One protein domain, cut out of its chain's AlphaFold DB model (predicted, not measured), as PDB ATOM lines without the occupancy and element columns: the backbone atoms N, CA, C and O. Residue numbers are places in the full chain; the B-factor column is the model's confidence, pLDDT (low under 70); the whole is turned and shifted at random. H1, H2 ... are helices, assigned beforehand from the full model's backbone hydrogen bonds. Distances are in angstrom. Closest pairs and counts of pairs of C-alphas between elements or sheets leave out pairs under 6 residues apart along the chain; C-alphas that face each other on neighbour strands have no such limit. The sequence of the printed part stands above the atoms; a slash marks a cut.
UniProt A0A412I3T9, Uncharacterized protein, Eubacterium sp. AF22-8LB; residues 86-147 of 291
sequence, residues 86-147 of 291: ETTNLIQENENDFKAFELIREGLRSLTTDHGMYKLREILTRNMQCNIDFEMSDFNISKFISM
ATOM      1  N   GLU A  86     145.559 141.953 158.935       95.38
ATOM      2  CA  GLU A  86     146.880 141.517 158.483       95.38
ATOM      3  C   GLU A  86     147.036 141.598 156.964       95.38
ATOM      4  O   GLU A  86     148.102 141.969 156.479       95.38
ATOM      5  N   THR A  87     145.974 141.350 156.189       94.44
ATOM      6  CA  THR A  87     146.032 141.547 154.730       94.44
ATOM      7  C   THR A  87     146.149 143.029 154.379       94.44
ATOM      8  O   THR A  87     146.894 143.380 153.467       94.44
ATOM      9  N   THR A  88     145.469 143.918 155.116       94.50
ATOM     10  CA  THR A  88     145.623 145.372 154.938       94.50
ATOM     11  C   THR A  88     147.068 145.797 155.187       94.50
ATOM     12  O   THR A  88     147.642 146.482 154.341       94.50
ATOM     13  N   ASN A  89     147.662 145.352 156.300       93.62
ATOM     14  CA  ASN A  89     149.062 145.632 156.624       93.62
ATOM     15  C   ASN A  89     149.993 145.098 155.527       93.62
ATOM     16  O   ASN A  89     150.840 145.832 155.023       93.62
ATOM     17  N   LEU A  90     149.782 143.854 155.085       93.38
ATOM     18  CA  LEU A  90     150.580 143.227 154.032       93.38
ATOM     19  C   LEU A  90     150.530 144.022 152.721       93.38
ATOM     20  O   LEU A  90     151.565 144.221 152.086       93.38
ATOM     21  N   ILE A  91     149.351 144.495 152.314       92.50
ATOM     22  CA  ILE A  91     149.195 145.312 151.104       92.50
ATOM     23  C   ILE A  91     149.945 146.639 151.241       92.50
ATOM     24  O   ILE A  91     150.628 147.049 150.306       92.50
ATOM     25  N   GLN A  92     149.837 147.292 152.398       90.44
ATOM     26  CA  GLN A  92     150.500 148.571 152.666       90.44
ATOM     27  C   GLN A  92     152.027 148.447 152.723       90.44
ATOM     28  O   GLN A  92     152.734 149.351 152.299       90.44
ATOM     29  N   GLU A  93     152.558 147.329 153.210       91.44
ATOM     30  CA  GLU A  93     154.005 147.086 153.226       91.44
ATOM     31  C   GLU A  93     154.564 146.707 151.845       91.44
ATOM     32  O   GLU A  93     155.765 146.836 151.608       91.44
ATOM     33  N   ASN A  94     153.706 146.257 150.922       90.94
ATOM     34  CA  ASN A  94     154.094 145.726 149.614       90.94
ATOM     35  C   ASN A  94     153.334 146.416 148.467       90.94
ATOM     36  O   ASN A  94     152.911 145.766 147.514       90.94
ATOM     37  N   GLU A  95     153.165 147.742 148.527       87.75
ATOM     38  CA  GLU A  95     152.329 148.511 147.580       87.75
ATOM     39  C   GLU A  95     152.641 148.218 146.099       87.75
ATOM     40  O   GLU A  95     151.745 148.181 145.253       87.75
ATOM     41  N   ASN A  96     153.911 147.945 145.781       90.25
ATOM     42  CA  ASN A  96     154.369 147.632 144.426       90.25
ATOM     43  C   ASN A  96     153.773 146.340 143.846       90.25
ATOM     44  O   ASN A  96     153.655 146.239 142.622       90.25
ATOM     45  N   ASP A  97     153.383 145.390 144.692       92.50
ATOM     46  CA  ASP A  97     152.772 144.123 144.279       92.50
ATOM     47  C   ASP A  97     151.244 144.245 144.155       92.50
ATOM     48  O   ASP A  97     150.595 143.459 143.464       92.50
ATOM     49  N   PHE A  98     150.662 145.294 144.744       91.12
ATOM     50  CA  PHE A  98     149.220 145.506 144.866       91.12
ATOM     51  C   PHE A  98     148.716 146.731 144.082       91.12
ATOM     52  O   PHE A  98     147.766 147.409 144.479       91.12
ATOM     53  N   LYS A  99     149.296 146.978 142.900       89.38
ATOM     54  CA  LYS A  99     149.000 148.144 142.035       89.38
ATOM     55  C   LYS A  99     147.524 148.322 141.666       89.38
ATOM     56  O   LYS A  99     147.107 149.429 141.337       89.38
ATOM     57  N   ALA A 100     146.722 147.260 141.723       89.38
ATOM     58  CA  ALA A 100     145.282 147.338 141.487       89.38
ATOM     59  C   ALA A 100     144.580 148.316 142.447       89.38
ATOM     60  O   ALA A 100     143.656 149.012 142.034       89.38
ATOM     61  N   PHE A 101     145.041 148.427 143.697       88.12
ATOM     62  CA  PHE A 101     144.475 149.374 144.659       88.12
ATOM     63  C   PHE A 101     144.739 150.834 144.279       88.12
ATOM     64  O   PHE A 101     143.856 151.671 144.466       88.12
ATOM     65  N   GLU A 102     145.899 151.139 143.690       83.94
ATOM     66  CA  GLU A 102     146.176 152.475 143.148       83.94
ATOM     67  C   GLU A 102     145.274 152.791 141.955       83.94
ATOM     68  O   GLU A 102     144.665 153.857 141.908       83.94
ATOM     69  N   LEU A 103     145.086 151.832 141.042       88.06
ATOM     70  CA  LEU A 103     144.174 151.998 139.905       88.06
ATOM     71  C   LEU A 103     142.729 152.249 140.359       88.06
ATOM     72  O   LEU A 103     142.044 153.114 139.814       88.06
ATOM     73  N   ILE A 104     142.261 151.529 141.383       87.50
ATOM     74  CA  ILE A 104     140.933 151.749 141.976       87.50
ATOM     75  C   ILE A 104     140.850 153.141 142.605       87.50
ATOM     76  O   ILE A 104     139.851 153.839 142.425       87.50
ATOM     77  N   ARG A 105     141.892 153.571 143.323       84.56
ATOM     78  CA  ARG A 105     141.950 154.895 143.954       84.56
ATOM     79  C   ARG A 105     141.875 156.019 142.922       84.56
ATOM     80  O   ARG A 105     141.128 156.977 143.120       84.56
ATOM     81  N   GLU A 106     142.606 155.903 141.820       85.62
ATOM     82  CA  GLU A 106     142.541 156.853 140.707       85.62
ATOM     83  C   GLU A 106     141.168 156.835 140.022       85.62
ATOM     84  O   GLU A 106     140.583 157.896 139.794       85.62
ATOM     85  N   GLY A 107     140.604 155.647 139.781       87.94
ATOM     86  CA  GLY A 107     139.255 155.493 139.234       87.94
ATOM     87  C   GLY A 107     138.191 156.177 140.096       87.94
ATOM     88  O   GLY A 107     137.382 156.953 139.588       87.94
ATOM     89  N   LEU A 108     138.235 155.990 141.415       84.75
ATOM     90  CA  LEU A 108     137.331 156.660 142.355       84.75
ATOM     91  C   LEU A 108     137.471 158.188 142.324       84.75
ATOM     92  O   LEU A 108     136.464 158.895 142.356       84.75
ATOM     93  N   ARG A 109     138.697 158.711 142.197       83.81
ATOM     94  CA  ARG A 109     138.923 160.156 142.024       83.81
ATOM     95  C   ARG A 109     138.327 160.673 140.718       83.81
ATOM     96  O   ARG A 109     137.743 161.748 140.726       83.81
ATOM     97  N   SER A 110     138.431 159.918 139.623       86.56
ATOM     98  CA  SER A 110     137.817 160.321 138.351       86.56
ATOM     99  C   SER A 110     136.286 160.351 138.405       86.56
ATOM    100  O   SER A 110     135.681 161.243 137.811       86.56
ATOM    101  N   LEU A 111     135.659 159.478 139.205       86.62
ATOM    102  CA  LEU A 111     134.200 159.388 139.325       86.62
ATOM    103  C   LEU A 111     133.554 160.710 139.760       86.62
ATOM    104  O   LEU A 111     132.485 161.057 139.265       86.62
ATOM    105  N   THR A 112     134.190 161.499 140.635       84.12
ATOM    106  CA  THR A 112     133.640 162.802 141.075       84.12
ATOM    107  C   THR A 112     133.558 163.835 139.948       84.12
ATOM    108  O   THR A 112     132.793 164.797 140.054       84.12
ATOM    109  N   THR A 113     134.303 163.616 138.863       84.50
ATOM    110  CA  THR A 113     134.333 164.459 137.662       84.50
ATOM    111  C   THR A 113     133.524 163.885 136.497       84.50
ATOM    112  O   THR A 113     133.515 164.459 135.408       84.50
ATOM    113  N   ASP A 114     132.800 162.782 136.703       89.31
ATOM    114  CA  ASP A 114     131.962 162.204 135.658       89.31
ATOM    115  C   ASP A 114     130.742 163.076 135.347       89.31
ATOM    116  O   ASP A 114     130.116 163.686 136.219       89.31
ATOM    117  N   HIS A 115     130.313 163.047 134.081       91.44
ATOM    118  CA  HIS A 115     129.114 163.757 133.623       91.44
ATOM    119  C   HIS A 115     127.862 163.431 134.461       91.44
ATOM    120  O   HIS A 115     127.033 164.306 134.722       91.44
ATOM    121  N   GLY A 116     127.727 162.180 134.913       90.94
ATOM    122  CA  GLY A 116     126.634 161.759 135.792       90.94
ATOM    123  C   GLY A 116     126.657 162.451 137.159       90.94
ATOM    124  O   GLY A 116     125.602 162.848 137.652       90.94
ATOM    125  N   MET A 117     127.841 162.667 137.738       90.50
ATOM    126  CA  MET A 117     127.991 163.357 139.024       90.50
ATOM    127  C   MET A 117     127.682 164.849 138.916       90.50
ATOM    128  O   MET A 117     127.067 165.409 139.825       90.50
ATOM    129  N   TYR A 118     128.007 165.487 137.786       88.31
ATOM    130  CA  TYR A 118     127.559 166.856 137.515       88.31
ATOM    131  C   TYR A 118     126.030 166.955 137.456       88.31
ATOM    132  O   TYR A 118     125.446 167.811 138.115       88.31
ATOM    133  N   LYS A 119     125.363 166.032 136.751       91.81
ATOM    134  CA  LYS A 119     123.891 165.967 136.733       91.81
ATOM    135  C   LYS A 119     123.301 165.741 138.123       91.81
ATOM    136  O   LYS A 119     122.313 166.374 138.484       91.81
ATOM    137  N   LEU A 120     123.900 164.853 138.916       91.44
ATOM    138  CA  LEU A 120     123.465 164.614 140.290       91.44
ATOM    139  C   LEU A 120     123.585 165.886 141.139       91.44
ATOM    140  O   LEU A 120     122.660 166.209 141.879       91.44
ATOM    141  N   ARG A 121     124.680 166.640 140.988       89.81
ATOM    142  CA  ARG A 121     124.875 167.931 141.657       89.81
ATOM    143  C   ARG A 121     123.749 168.909 141.328       89.81
ATOM    144  O   ARG A 121     123.132 169.431 142.249       89.81
ATOM    145  N   GLU A 122     123.440 169.089 140.043       89.25
ATOM    146  CA  GLU A 122     122.354 169.972 139.589       89.25
ATOM    147  C   GLU A 122     120.993 169.580 140.179       89.25
ATOM    148  O   GLU A 122     120.201 170.446 140.559       89.25
ATOM    149  N   ILE A 123     120.718 168.273 140.280       91.94
ATOM    150  CA  ILE A 123     119.490 167.753 140.895       91.94
ATOM    151  C   ILE A 123     119.439 168.111 142.383       91.94
ATOM    152  O   ILE A 123     118.400 168.573 142.858       91.94
ATOM    153  N   LEU A 124     120.536 167.909 143.115       90.81
ATOM    154  CA  LEU A 124     120.594 168.152 144.559       90.81
ATOM    155  C   LEU A 124     120.536 169.643 144.913       90.81
ATOM    156  O   LEU A 124     119.932 169.998 145.921       90.81
ATOM    157  N   THR A 125     121.102 170.522 144.083       92.56
ATOM    158  CA  THR A 125     121.059 171.982 144.287       92.56
ATOM    159  C   THR A 125     119.790 172.628 143.724       92.56
ATOM    160  O   THR A 125     119.648 173.852 143.733       92.56
ATOM    161  N   ARG A 126     118.846 171.840 143.195       91.06
ATOM    162  CA  ARG A 126     117.648 172.370 142.539       91.06
ATOM    163  C   ARG A 126     116.825 173.223 143.505       91.06
ATOM    164  O   ARG A 126     116.362 172.747 144.536       91.06
ATOM    165  N   ASN A 127     116.581 174.475 143.115       89.94
ATOM    166  CA  ASN A 127     115.871 175.488 143.908       89.94
ATOM    167  C   ASN A 127     116.538 175.836 145.252       89.94
ATOM    168  O   ASN A 127     115.898 176.444 146.108       89.94
ATOM    169  N   MET A 128     117.814 175.488 145.437       86.50
ATOM    170  CA  MET A 128     118.618 175.898 146.585       86.50
ATOM    171  C   MET A 128     119.678 176.896 146.116       86.50
ATOM    172  O   MET A 128     120.341 176.681 145.105       86.50
ATOM    173  N   GLN A 129     119.857 178.003 146.835       80.94
ATOM    174  CA  GLN A 129     120.935 178.963 146.561       80.94
ATOM    175  C   GLN A 129     122.231 178.528 147.256       80.94
ATOM    176  O   GLN A 129     122.789 179.254 148.074       80.94
ATOM    177  N   CYS A 130     122.691 177.313 146.973       82.94
ATOM    178  CA  CYS A 130     123.957 176.803 147.481       82.94
ATOM    179  C   CYS A 130     124.703 176.020 146.399       82.94
ATOM    180  O   CYS A 130     124.092 175.416 145.519       82.94
ATOM    181  N   ASN A 131     126.034 176.051 146.470       79.88
ATOM    182  CA  ASN A 131     126.891 175.171 145.687       79.88
ATOM    183  C   ASN A 131     127.254 173.959 146.550       79.88
ATOM    184  O   ASN A 131     127.583 174.122 147.725       79.88
ATOM    185  N   ILE A 132     127.179 172.766 145.969       83.00
ATOM    186  CA  ILE A 132     127.576 171.519 146.622       83.00
ATOM    187  C   ILE A 132     128.710 170.919 145.800       83.00
ATOM    188  O   ILE A 132     128.568 170.730 144.591       83.00
ATOM    189  N   ASP A 133     129.810 170.591 146.464       82.88
ATOM    190  CA  ASP A 133     130.925 169.854 145.884       82.88
ATOM    191  C   ASP A 133     130.957 168.435 146.456       82.88
ATOM    192  O   ASP A 133     130.697 168.210 147.638       82.88
ATOM    193  N   PHE A 134     131.233 167.463 145.587       83.19
ATOM    194  CA  PHE A 134     131.440 166.080 145.997       83.19
ATOM    195  C   PHE A 134     132.923 165.862 146.259       83.19
ATOM    196  O   PHE A 134     133.738 165.976 145.345       83.19
ATOM    197  N   GLU A 135     133.251 165.501 147.491       82.19
ATOM    198  CA  GLU A 135     134.604 165.151 147.903       82.19
ATOM    199  C   GLU A 135     134.661 163.659 148.238       82.19
ATOM    200  O   GLU A 135     133.748 163.114 148.862       82.19
ATOM    201  N   MET A 136     135.738 162.992 147.826       78.69
ATOM    202  CA  MET A 136     136.060 161.654 148.314       78.69
ATOM    203  C   MET A 136     137.176 161.755 149.343       78.69
ATOM    204  O   MET A 136     138.216 162.355 149.082       78.69
ATOM    205  N   SER A 137     136.951 161.148 150.504       75.25
ATOM    206  CA  SER A 137     137.999 160.921 151.491       75.25
ATOM    207  C   SER A 137     138.987 159.854 151.012       75.25
ATOM    208  O   SER A 137     138.732 159.141 150.037       75.25
ATOM    209  N   ASP A 138     140.126 159.750 151.698       72.50
ATOM    210  CA  ASP A 138     141.161 158.781 151.345       72.50
ATOM    211  C   ASP A 138     140.638 157.341 151.307       72.50
ATOM    212  O   ASP A 138     139.815 156.899 152.120       72.50
ATOM    213  N   PHE A 139     141.152 156.599 150.329       79.31
ATOM    214  CA  PHE A 139     140.776 155.221 150.070       79.31
ATOM    215  C   PHE A 139     141.222 154.309 151.219       79.31
ATOM    216  O   PHE A 139     142.413 154.160 151.491       79.31
ATOM    217  N   ASN A 140     140.258 153.662 151.874       87.38
ATOM    218  CA  ASN A 140     140.522 152.737 152.969       87.38
ATOM    219  C   ASN A 140     140.563 151.289 152.447       87.38
ATOM    220  O   ASN A 140     139.519 150.713 152.136       87.38
ATOM    221  N   ILE A 141     141.769 150.712 152.396       90.62
ATOM    222  CA  ILE A 141     142.030 149.333 151.946       90.62
ATOM    223  C   ILE A 141     141.201 148.311 152.741       90.62
ATOM    224  O   ILE A 141     140.551 147.461 152.139       90.62
ATOM    225  N   SER A 142     141.141 148.443 154.068       92.75
ATOM    226  CA  SER A 142     140.379 147.542 154.944       92.75
ATOM    227  C   SER A 142     138.896 147.475 154.559       92.75
ATOM    228  O   SER A 142     138.338 146.383 154.460       92.75
ATOM    229  N   LYS A 143     138.264 148.614 154.235       90.38
ATOM    230  CA  LYS A 143     136.859 148.641 153.781       90.38
ATOM    231  C   LYS A 143     136.647 147.932 152.446       90.38
ATOM    232  O   LYS A 143     135.587 147.354 152.237       90.38
ATOM    233  N   PHE A 144     137.617 148.019 151.540       88.81
ATOM    234  CA  PHE A 144     137.541 147.335 150.252       88.81
ATOM    235  C   PHE A 144     137.721 145.826 150.425       88.81
ATOM    236  O   PHE A 144     136.961 145.046 149.865       88.81
ATOM    237  N   ILE A 145     138.682 145.417 151.254       91.56
ATOM    238  CA  ILE A 145     138.921 144.008 151.576       91.56
ATOM    239  C   ILE A 145     137.697 143.376 152.247       91.56
ATOM    240  O   ILE A 145     137.398 142.227 151.956       91.56
ATOM    241  N   SER A 146     136.929 144.120 153.052       93.00
ATOM    242  CA  SER A 146     135.649 143.645 153.612       93.00
ATOM    243  C   SER A 146     134.554 143.344 152.579       93.00
ATOM    244  O   SER A 146     133.460 142.948 152.963       93.00
ATOM    245  N   MET A 147     134.800 143.567 151.284       91.00
ATOM    246  CA  MET A 147     133.922 143.098 150.204       91.00
ATOM    247  C   MET A 147     134.281 141.685 149.719       91.00
ATOM    248  O   MET A 147     133.567 141.139 148.879       91.00
TER     249      MET A 147
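Overview. This is residues 86 to 147 of the 291 residues of an uncharacterized protein of Eubacterium sp. AF22-8LB (UniProt A0A412I3T9). The printed part is a long, narrow loop of chain: H2 and H3 follow each other along one side, in a line that kinks between them, and the stretch without a named element, residues 125 to 140, runs back along the other side. H1 and H4 lie together at one end of the loop, and residues 125 to 130 stand free at the other end, where the backbone turns back. The printed part has 62 residues with four named helices, in the order H1, H2, H3, H4, and no named strand; the class is all helix. It is only just extended, close to loose, with a radius of gyration of the C-alphas of 16.0 A, and its C-alphas span 48 by 18 by 17 A, a rod.

Arrangement. H1, residues 86 to 93, only just touches H4, residues 141 to 145, with 3 pairs of C-alphas within 8 A; the closest C-alphas are those of Thr 88 and Ser 142, 5.7 A apart. H2, residues 99 to 111, is apart from H1. H2 and H4 are close but not clearly touching, and their closest C-alphas, those of Phe 101 and Ile 141, are 7.7 A apart. H2 and H3, residues 115 to 124, are also close but not clearly touching: their closest C-alphas, those of Leu 111 and Met 117, are 7.4 A apart. These two helices run the same way at a steep tilt of 50 degrees, and their centres are 20.9 A apart. H3 is apart from H1 and from H4. In H1, H2, H3 and H4 every O i to N i+4 pair is within hydrogen-bond range.

Along the chain. H1 begins with C-alpha 86 at (146.880, 141.517, 158.483) and ends at Glu 93, 10.5 A from first to last C-alpha. H2, 13 residues from Lys 99 to Leu 111, is the longest helix and measures 18.8 A from first to last C-alpha. H3 runs from His 115 to Leu 124, where C-alpha 124 stands at (120.594, 168.152, 144.559), and measures 14.5 A. H4 has five residues, from Ile 141 to Ile 145, and measures 6.2 A; its C-alpha 145 is at (138.921, 144.008, 151.576).

Size, cuts and confidence. The two C-alphas farthest apart, those of Asn 94 and Asn 127, are 48.8 A apart, while the first and last printed C-alphas, those of Glu 86 and Met 147, are 15.5 A apart. The links from H1 to H2 and from H2 to H3 are tight, with 5 and 3 residues, and the link from H3 to H4 is long, with 16 residues. The printed part has no cut. The mean pLDDT of the printed part is 88.0, and no printed residue is under 70.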